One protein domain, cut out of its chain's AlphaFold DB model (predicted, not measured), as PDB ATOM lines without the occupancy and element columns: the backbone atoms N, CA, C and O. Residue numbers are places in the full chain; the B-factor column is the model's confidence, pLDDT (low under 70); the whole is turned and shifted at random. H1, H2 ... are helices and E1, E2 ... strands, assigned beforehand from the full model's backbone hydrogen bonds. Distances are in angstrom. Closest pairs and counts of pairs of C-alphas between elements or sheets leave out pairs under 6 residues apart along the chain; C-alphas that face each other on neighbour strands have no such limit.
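Overview. This is residues 9 to 57 of the 194 residues of an uncharacterized protein of Dorcoceras hygrometricum (UniProt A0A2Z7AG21). A thin, elongated model with two ends: at one end helix H1 packs over one face of a ribbon of two short parallel strands, E1 and E2, and from E2 the chain leads into H2, which runs along the long axis toward the small helix H3 at the far end. E1 and E2 lie between H1 and H2 along the length, and residues 46 to 51, from the last residue of H2 into H3, stand free. The printed part has 49 residues in the order E1, H1, E2, H2, H3, of mixed class, helices and strands. It is only just loose, close to extended, with a radius of gyration of the C-alphas of 14.0 A, and spans 39 by 19 by 12 A.

Arrangement. E1, residues 9 to 11, and E2, residues 30 to 33, are parallel neighbours at 22 degrees; N 9 and O 30 are within hydrogen-bond range at 2.8 A, as are N 32 and O 9 at 2.8 A. With H1, residues 19 to 28, between them, they form a strand-helix-strand unit, two parallel strands joined through a helix, with a right-handed crossover. The closest C-alphas of H1 and E2 are those of Ala 25 and Ala 31, 6.4 A apart. H2, residues 37 to 46, is apart from E1 and H1. H2 and H3, residues 50 to 53, only just touch, with 3 pairs of C-alphas within 8 A, and only at the corner by their link; the closest are those of Tyr 45 and Val 52, 6.7 A. Every O i to N i+4 pair is within hydrogen-bond range in H2, 5 of 6 in H1, and H3 is too short for one.

Along the chain. E1 begins at C-alpha 9 (93.309, 135.996, 148.845) and is 6.4 A long; E2 is 10.4 A. H1 is 14.7 A and H2 14.3 A, ending at C-alpha 46 (102.978, 115.084, 138.603). H3, 5.3 A, ends at C-alpha 53 (93.482, 113.543, 141.622).

Size, cuts and confidence. The C-alphas farthest apart, those of Lys 20 and Ala 50, are 40.1 A apart. The printed part has no cut and no long link. pLDDT is under 70 at residues 35, 45 and 48 to 57.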
ATOM      1  N   ILE A   9      92.657 135.705 150.129       86.94
ATOM      2  CA  ILE A   9      93.309 135.996 148.845       86.94
ATOM      3  C   ILE A   9      94.720 135.409 148.863       86.94
ATOM      4  O   ILE A   9      95.554 135.783 149.686       86.94
ATOM      5  N   ALA A  10      95.027 134.530 147.910       86.50
ATOM      6  CA  ALA A  10      96.373 133.996 147.726       86.50
ATOM      7  C   ALA A  10      97.137 134.793 146.654       86.50
ATOM      8  O   ALA A  10      96.787 134.779 145.475       86.50
ATOM      9  N   LEU A  11      98.218 135.468 147.051       87.44
ATOM     10  CA  LEU A  11      99.107 136.205 146.154       87.44
ATOM     11  C   LEU A  11     100.243 135.300 145.658       87.44
ATOM     12  O   LEU A  11     101.139 134.909 146.418       87.44
ATOM     13  N   VAL A  12     100.233 135.010 144.357       85.69
ATOM     14  CA  VAL A  12     101.223 134.168 143.663       85.69
ATOM     15  C   VAL A  12     102.069 135.028 142.710       85.69
ATOM     16  O   VAL A  12     101.646 136.094 142.271       85.69
ATOM     17  N   GLY A  13     103.298 134.593 142.413       83.94
ATOM     18  CA  GLY A  13     104.194 135.277 141.468       83.94
ATOM     19  C   GLY A  13     105.072 136.373 142.086       83.94
ATOM     20  O   GLY A  13     105.154 136.501 143.310       83.94
ATOM     21  N   GLY A  14     105.789 137.118 141.239       83.62
ATOM     22  CA  GLY A  14     106.712 138.192 141.641       83.62
ATOM     23  C   GLY A  14     106.016 139.520 141.953       83.62
ATOM     24  O   GLY A  14     106.447 140.239 142.855       83.62
ATOM     25  N   SER A  15     104.889 139.798 141.290       80.00
ATOM     26  CA  SER A  15     104.134 141.055 141.407       80.00
ATOM     27  C   SER A  15     103.590 141.328 142.812       80.00
ATOM     28  O   SER A  15     103.340 142.478 143.160       80.00
ATOM     29  N   LYS A  16     103.509 140.306 143.671       82.50
ATOM     30  CA  LYS A  16     103.199 140.458 145.103       82.50
ATOM     31  C   LYS A  16     104.202 141.335 145.866       82.50
ATOM     32  O   LYS A  16     103.875 141.846 146.931       82.50
ATOM     33  N   LYS A  17     105.419 141.526 145.336       84.81
ATOM     34  CA  LYS A  17     106.415 142.445 145.911       84.81
ATOM     35  C   LYS A  17     106.034 143.918 145.726       84.81
ATOM     36  O   LYS A  17     106.550 144.763 146.447       84.81
ATOM     37  N   CYS A  18     105.133 144.234 144.794       88.25
ATOM     38  CA  CYS A  18     104.627 145.591 144.637       88.25
ATOM     39  C   CYS A  18     103.734 145.952 145.832       88.25
ATOM     40  O   CYS A  18     102.685 145.338 146.050       88.25
ATOM     41  N   TYR A  19     104.142 146.973 146.592       87.94
ATOM     42  CA  TYR A  19     103.420 147.424 147.780       87.94
ATOM     43  C   TYR A  19     101.984 147.852 147.456       87.94
ATOM     44  O   TYR A  19     101.060 147.479 148.174       87.94
ATOM     45  N   LYS A  20     101.774 148.551 146.334       91.00
ATOM     46  CA  LYS A  20     100.452 149.054 145.929       91.00
ATOM     47  C   LYS A  20      99.455 147.922 145.654       91.00
ATOM     48  O   LYS A  20      98.323 147.979 146.122       91.00
ATOM     49  N   ILE A  21      99.895 146.856 144.979       87.50
ATOM     50  CA  ILE A  21      99.067 145.671 144.691       87.50
ATOM     51  C   ILE A  21      98.754 144.906 145.983       87.50
ATOM     52  O   ILE A  21      97.609 144.525 146.219       87.50
ATOM     53  N   SER A  22      99.755 144.712 146.843       85.44
ATOM     54  CA  SER A  22      99.582 144.010 148.119       85.44
ATOM     55  C   SER A  22      98.702 144.775 149.110       85.44
ATOM     56  O   SER A  22      97.905 144.157 149.812       85.44
ATOM     57  N   SER A  23      98.833 146.101 149.166       88.31
ATOM     58  CA  SER A  23      97.998 146.981 149.987       88.31
ATOM     59  C   SER A  23      96.544 146.940 149.516       88.31
ATOM     60  O   SER A  23      95.646 146.703 150.321       88.31
ATOM     61  N   MET A  24      96.327 147.032 148.200       88.06
ATOM     62  CA  MET A  24      95.000 146.905 147.608       88.06
ATOM     63  C   MET A  24      94.385 145.528 147.881       88.06
ATOM     64  O   MET A  24      93.236 145.451 148.272       88.06
ATOM     65  N   ALA A  25      95.125 144.425 147.744       85.94
ATOM     66  CA  ALA A  25      94.575 143.095 148.028       85.94
ATOM     67  C   ALA A  25      94.154 142.926 149.501       85.94
ATOM     68  O   ALA A  25      93.099 142.357 149.778       85.94
ATOM     69  N   ARG A  26      94.949 143.453 150.443       84.75
ATOM     70  CA  ARG A  26      94.655 143.384 151.885       84.75
ATOM     71  C   ARG A  26      93.447 144.218 152.305       84.75
ATOM     72  O   ARG A  26      92.843 143.895 153.320       84.75
ATOM     73  N   SER A  27      93.089 145.265 151.557       88.56
ATOM     74  CA  SER A  27      91.883 146.044 151.857       88.56
ATOM     75  C   SER A  27      90.589 145.311 151.485       88.56
ATOM     76  O   SER A  27      89.533 145.653 152.012       88.56
ATOM     77  N   TYR A  28      90.656 144.291 150.618       85.31
ATOM     78  CA  TYR A  28      89.492 143.496 150.215       85.31
ATOM     79  C   TYR A  28      89.253 142.264 151.092       85.31
ATOM     80  O   TYR A  28      88.102 141.968 151.403       85.31
ATOM     81  N   ALA A  29      90.304 141.528 151.459       85.38
ATOM     82  CA  ALA A  29      90.205 140.337 152.305       85.38
ATOM     83  C   ALA A  29      91.562 139.987 152.935       85.38
ATOM     84  O   ALA A  29      92.582 140.639 152.688       85.38
ATOM     85  N   ARG A  30      91.598 138.915 153.733       84.44
ATOM     86  CA  ARG A  30      92.837 138.417 154.330       84.44
ATOM     87  C   ARG A  30      93.760 137.881 153.232       84.44
ATOM     88  O   ARG A  30      93.443 136.899 152.568       84.44
ATOM     89  N   ALA A  31      94.896 138.542 153.013       83.50
ATOM     90  CA  ALA A  31      95.810 138.198 151.925       83.50
ATOM     91  C   ALA A  31      97.059 137.461 152.426       83.50
ATOM     92  O   ALA A  31      97.763 137.948 153.311       83.50
ATOM     93  N   PHE A  32      97.381 136.335 151.791       83.25
ATOM     94  CA  PHE A  32      98.564 135.526 152.074       83.25
ATOM     95  C   PHE A  32      99.480 135.458 150.858       83.25
ATOM     96  O   PHE A  32      99.032 135.287 149.726       83.25
ATOM     97  N   SER A  33     100.789 135.552 151.080       79.44
ATOM     98  CA  SER A  33     101.782 135.403 150.017       79.44
ATOM     99  C   SER A  33     102.472 134.048 150.111       79.44
ATOM    100  O   SER A  33     103.200 133.797 151.068       79.44
ATOM    101  N   SER A  34     102.329 133.209 149.086       77.19
ATOM    102  CA  SER A  34     103.098 131.965 148.981       77.19
ATOM    103  C   SER A  34     104.213 132.110 147.949       77.19
ATOM    104  O   SER A  34     104.011 132.654 146.858       77.19
ATOM    105  N   ARG A  35     105.429 131.662 148.287       69.50
ATOM    106  CA  ARG A  35     106.567 131.638 147.347       69.50
ATOM    107  C   ARG A  35     106.674 130.327 146.574       69.50
ATOM    108  O   ARG A  35     107.049 130.381 145.412       69.50
ATOM    109  N   ARG A  36     106.327 129.193 147.191       72.12
ATOM    110  CA  ARG A  36     106.514 127.846 146.616       72.12
ATOM    111  C   ARG A  36     105.211 127.094 146.341       72.12
ATOM    112  O   ARG A  36     105.269 125.962 145.881       72.12
ATOM    113  N   GLY A  37     104.053 127.712 146.595       73.25
ATOM    114  CA  GLY A  37     102.750 127.048 146.480       73.25
ATOM    115  C   GLY A  37     102.520 126.394 145.118       73.25
ATOM    116  O   GLY A  37     102.138 125.235 145.075       73.25
ATOM    117  N   CYS A  38     102.845 127.090 144.021       74.69
ATOM    118  CA  CYS A  38     102.699 126.548 142.664       74.69
ATOM    119  C   CYS A  38     103.582 125.307 142.433       74.69
ATOM    120  O   CYS A  38     103.084 124.278 141.995       74.69
ATOM    121  N   CYS A  39     104.870 125.369 142.793       75.00
ATOM    122  CA  CYS A  39     105.808 124.255 142.611       75.00
ATOM    123  C   CYS A  39     105.426 123.029 143.452       75.00
ATOM    124  O   CYS A  39     105.489 121.908 142.959       75.00
ATOM    125  N   PHE A  40     105.008 123.241 144.706       77.75
ATOM    126  CA  PHE A  40     104.594 122.157 145.601       77.75
ATOM    127  C   PHE A  40     103.369 121.414 145.058       77.75
ATOM    128  O   PHE A  40     103.350 120.183 145.023       77.75
ATOM    129  N   TRP A  41     102.387 122.174 144.566       72.81
ATOM    130  CA  TRP A  41     101.196 121.628 143.923       72.81
ATOM    131  C   TRP A  41     101.521 120.910 142.613       72.81
ATOM    132  O   TRP A  41     101.008 119.825 142.363       72.81
ATOM    133  N   CYS A  42     102.414 121.478 141.800       73.75
ATOM    134  CA  CYS A  42     102.841 120.867 140.545       73.75
ATOM    135  C   CYS A  42     103.544 119.522 140.785       73.75
ATOM    136  O   CYS A  42     103.255 118.555 140.091       73.75
ATOM    137  N   SER A  43     104.408 119.435 141.802       74.38
ATOM    138  CA  SER A  43     105.075 118.185 142.186       74.38
ATOM    139  C   SER A  43     104.074 117.109 142.604       74.38
ATOM    140  O   SER A  43     104.171 115.981 142.139       74.38
ATOM    141  N   HIS A  44     103.093 117.458 143.441       71.44
ATOM    142  CA  HIS A  44     102.053 116.519 143.878       71.44
ATOM    143  C   HIS A  44     101.159 116.055 142.724       71.44
ATOM    144  O   HIS A  44     100.797 114.882 142.657       71.44
ATOM    145  N   TYR A  45     100.830 116.962 141.800       69.25
ATOM    146  CA  TYR A  45     100.057 116.637 140.605       69.25
ATOM    147  C   TYR A  45     100.818 115.670 139.686       69.25
ATOM    148  O   TYR A  45     100.256 114.670 139.245       69.25
ATOM    149  N   ILE A  46     102.109 115.929 139.442       74.88
ATOM    150  CA  ILE A  46     102.978 115.084 138.603       74.88
ATOM    151  C   ILE A  46     103.218 113.712 139.243       74.88
ATOM    152  O   ILE A  46     103.206 112.705 138.544       74.88
ATOM    153  N   GLN A  47     103.383 113.653 140.567       74.88
ATOM    154  CA  GLN A  47     103.550 112.395 141.306       74.88
ATOM    155  C   GLN A  47     102.311 111.490 141.251       74.88
ATOM    156  O   GLN A  47     102.380 110.340 141.676       74.88
ATOM    157  N   GLY A  48     101.179 111.976 140.728       63.16
ATOM    158  CA  GLY A  48     100.004 111.148 140.468       63.16
ATOM    159  C   GLY A  48      99.358 110.579 141.730       63.16
ATOM    160  O   GLY A  48      98.616 109.602 141.629       63.16
ATOM    161  N   ASN A  49      99.622 111.176 142.898       64.50
ATOM    162  CA  ASN A  49      99.070 110.720 144.169       64.50
ATOM    163  C   ASN A  49      97.530 110.718 144.091       64.50
ATOM    164  O   ASN A  49      96.909 111.739 143.769       64.50
ATOM    165  N   ALA A  50      96.919 109.558 144.345       57.47
ATOM    166  CA  ALA A  50      95.489 109.319 144.162       57.47
ATOM    167  C   ALA A  50      94.614 110.267 145.002       57.47
ATOM    168  O   ALA A  50      93.541 110.666 144.551       57.47
ATOM    169  N   GLU A  51      95.106 110.712 146.163       61.00
ATOM    170  CA  GLU A  51      94.413 111.689 147.012       61.00
ATOM    171  C   GLU A  51      94.281 113.070 146.348       61.00
ATOM    172  O   GLU A  51      93.298 113.773 146.563       61.00
ATOM    173  N   VAL A  52      95.229 113.456 145.486       59.69
ATOM    174  CA  VAL A  52      95.261 114.778 144.832       59.69
ATOM    175  C   VAL A  52      94.412 114.798 143.557       59.69
ATOM    176  O   VAL A  52      93.829 115.830 143.217       59.69
ATOM    177  N   ARG A  53      94.272 113.655 142.867       53.06
ATOM    178  CA  ARG A  53      93.482 113.543 141.622       53.06
ATOM    179  C   ARG A  53      92.014 113.931 141.815       53.06
ATOM    180  O   ARG A  53      91.452 114.593 140.948       53.06
ATOM    181  N   ASN A  54      91.429 113.618 142.972       56.88
ATOM    182  CA  ASN A  54      90.029 113.935 143.281       56.88
ATOM    183  C   ASN A  54      89.794 115.391 143.730       56.88
ATOM    184  O   ASN A  54      88.650 115.809 143.889       56.88
ATOM    185  N   ILE A  55      90.855 116.184 143.919       61.22
ATOM    186  CA  ILE A  55      90.765 117.566 144.426       61.22
ATOM    187  C   ILE A  55      90.810 118.590 143.272       61.22
ATOM    188  O   ILE A  55      90.360 119.731 143.403       61.22
ATOM    189  N   CYS A  56      91.327 118.197 142.105       60.12
ATOM    190  CA  CYS A  56      91.648 119.109 141.010       60.12
ATOM    191  C   CYS A  56      90.516 119.218 139.975       60.12
ATOM    192  O   CYS A  56      90.565 118.587 138.922       60.12
ATOM    193  N   TYR A  57      89.528 120.085 140.206       63.22
ATOM    194  CA  TYR A  57      88.539 120.417 139.171       63.22
ATOM    195  C   TYR A  57      88.987 121.628 138.349       63.22
ATOM    196  O   TYR A  57      88.739 122.781 138.704       63.22
TER     197      TYR A  57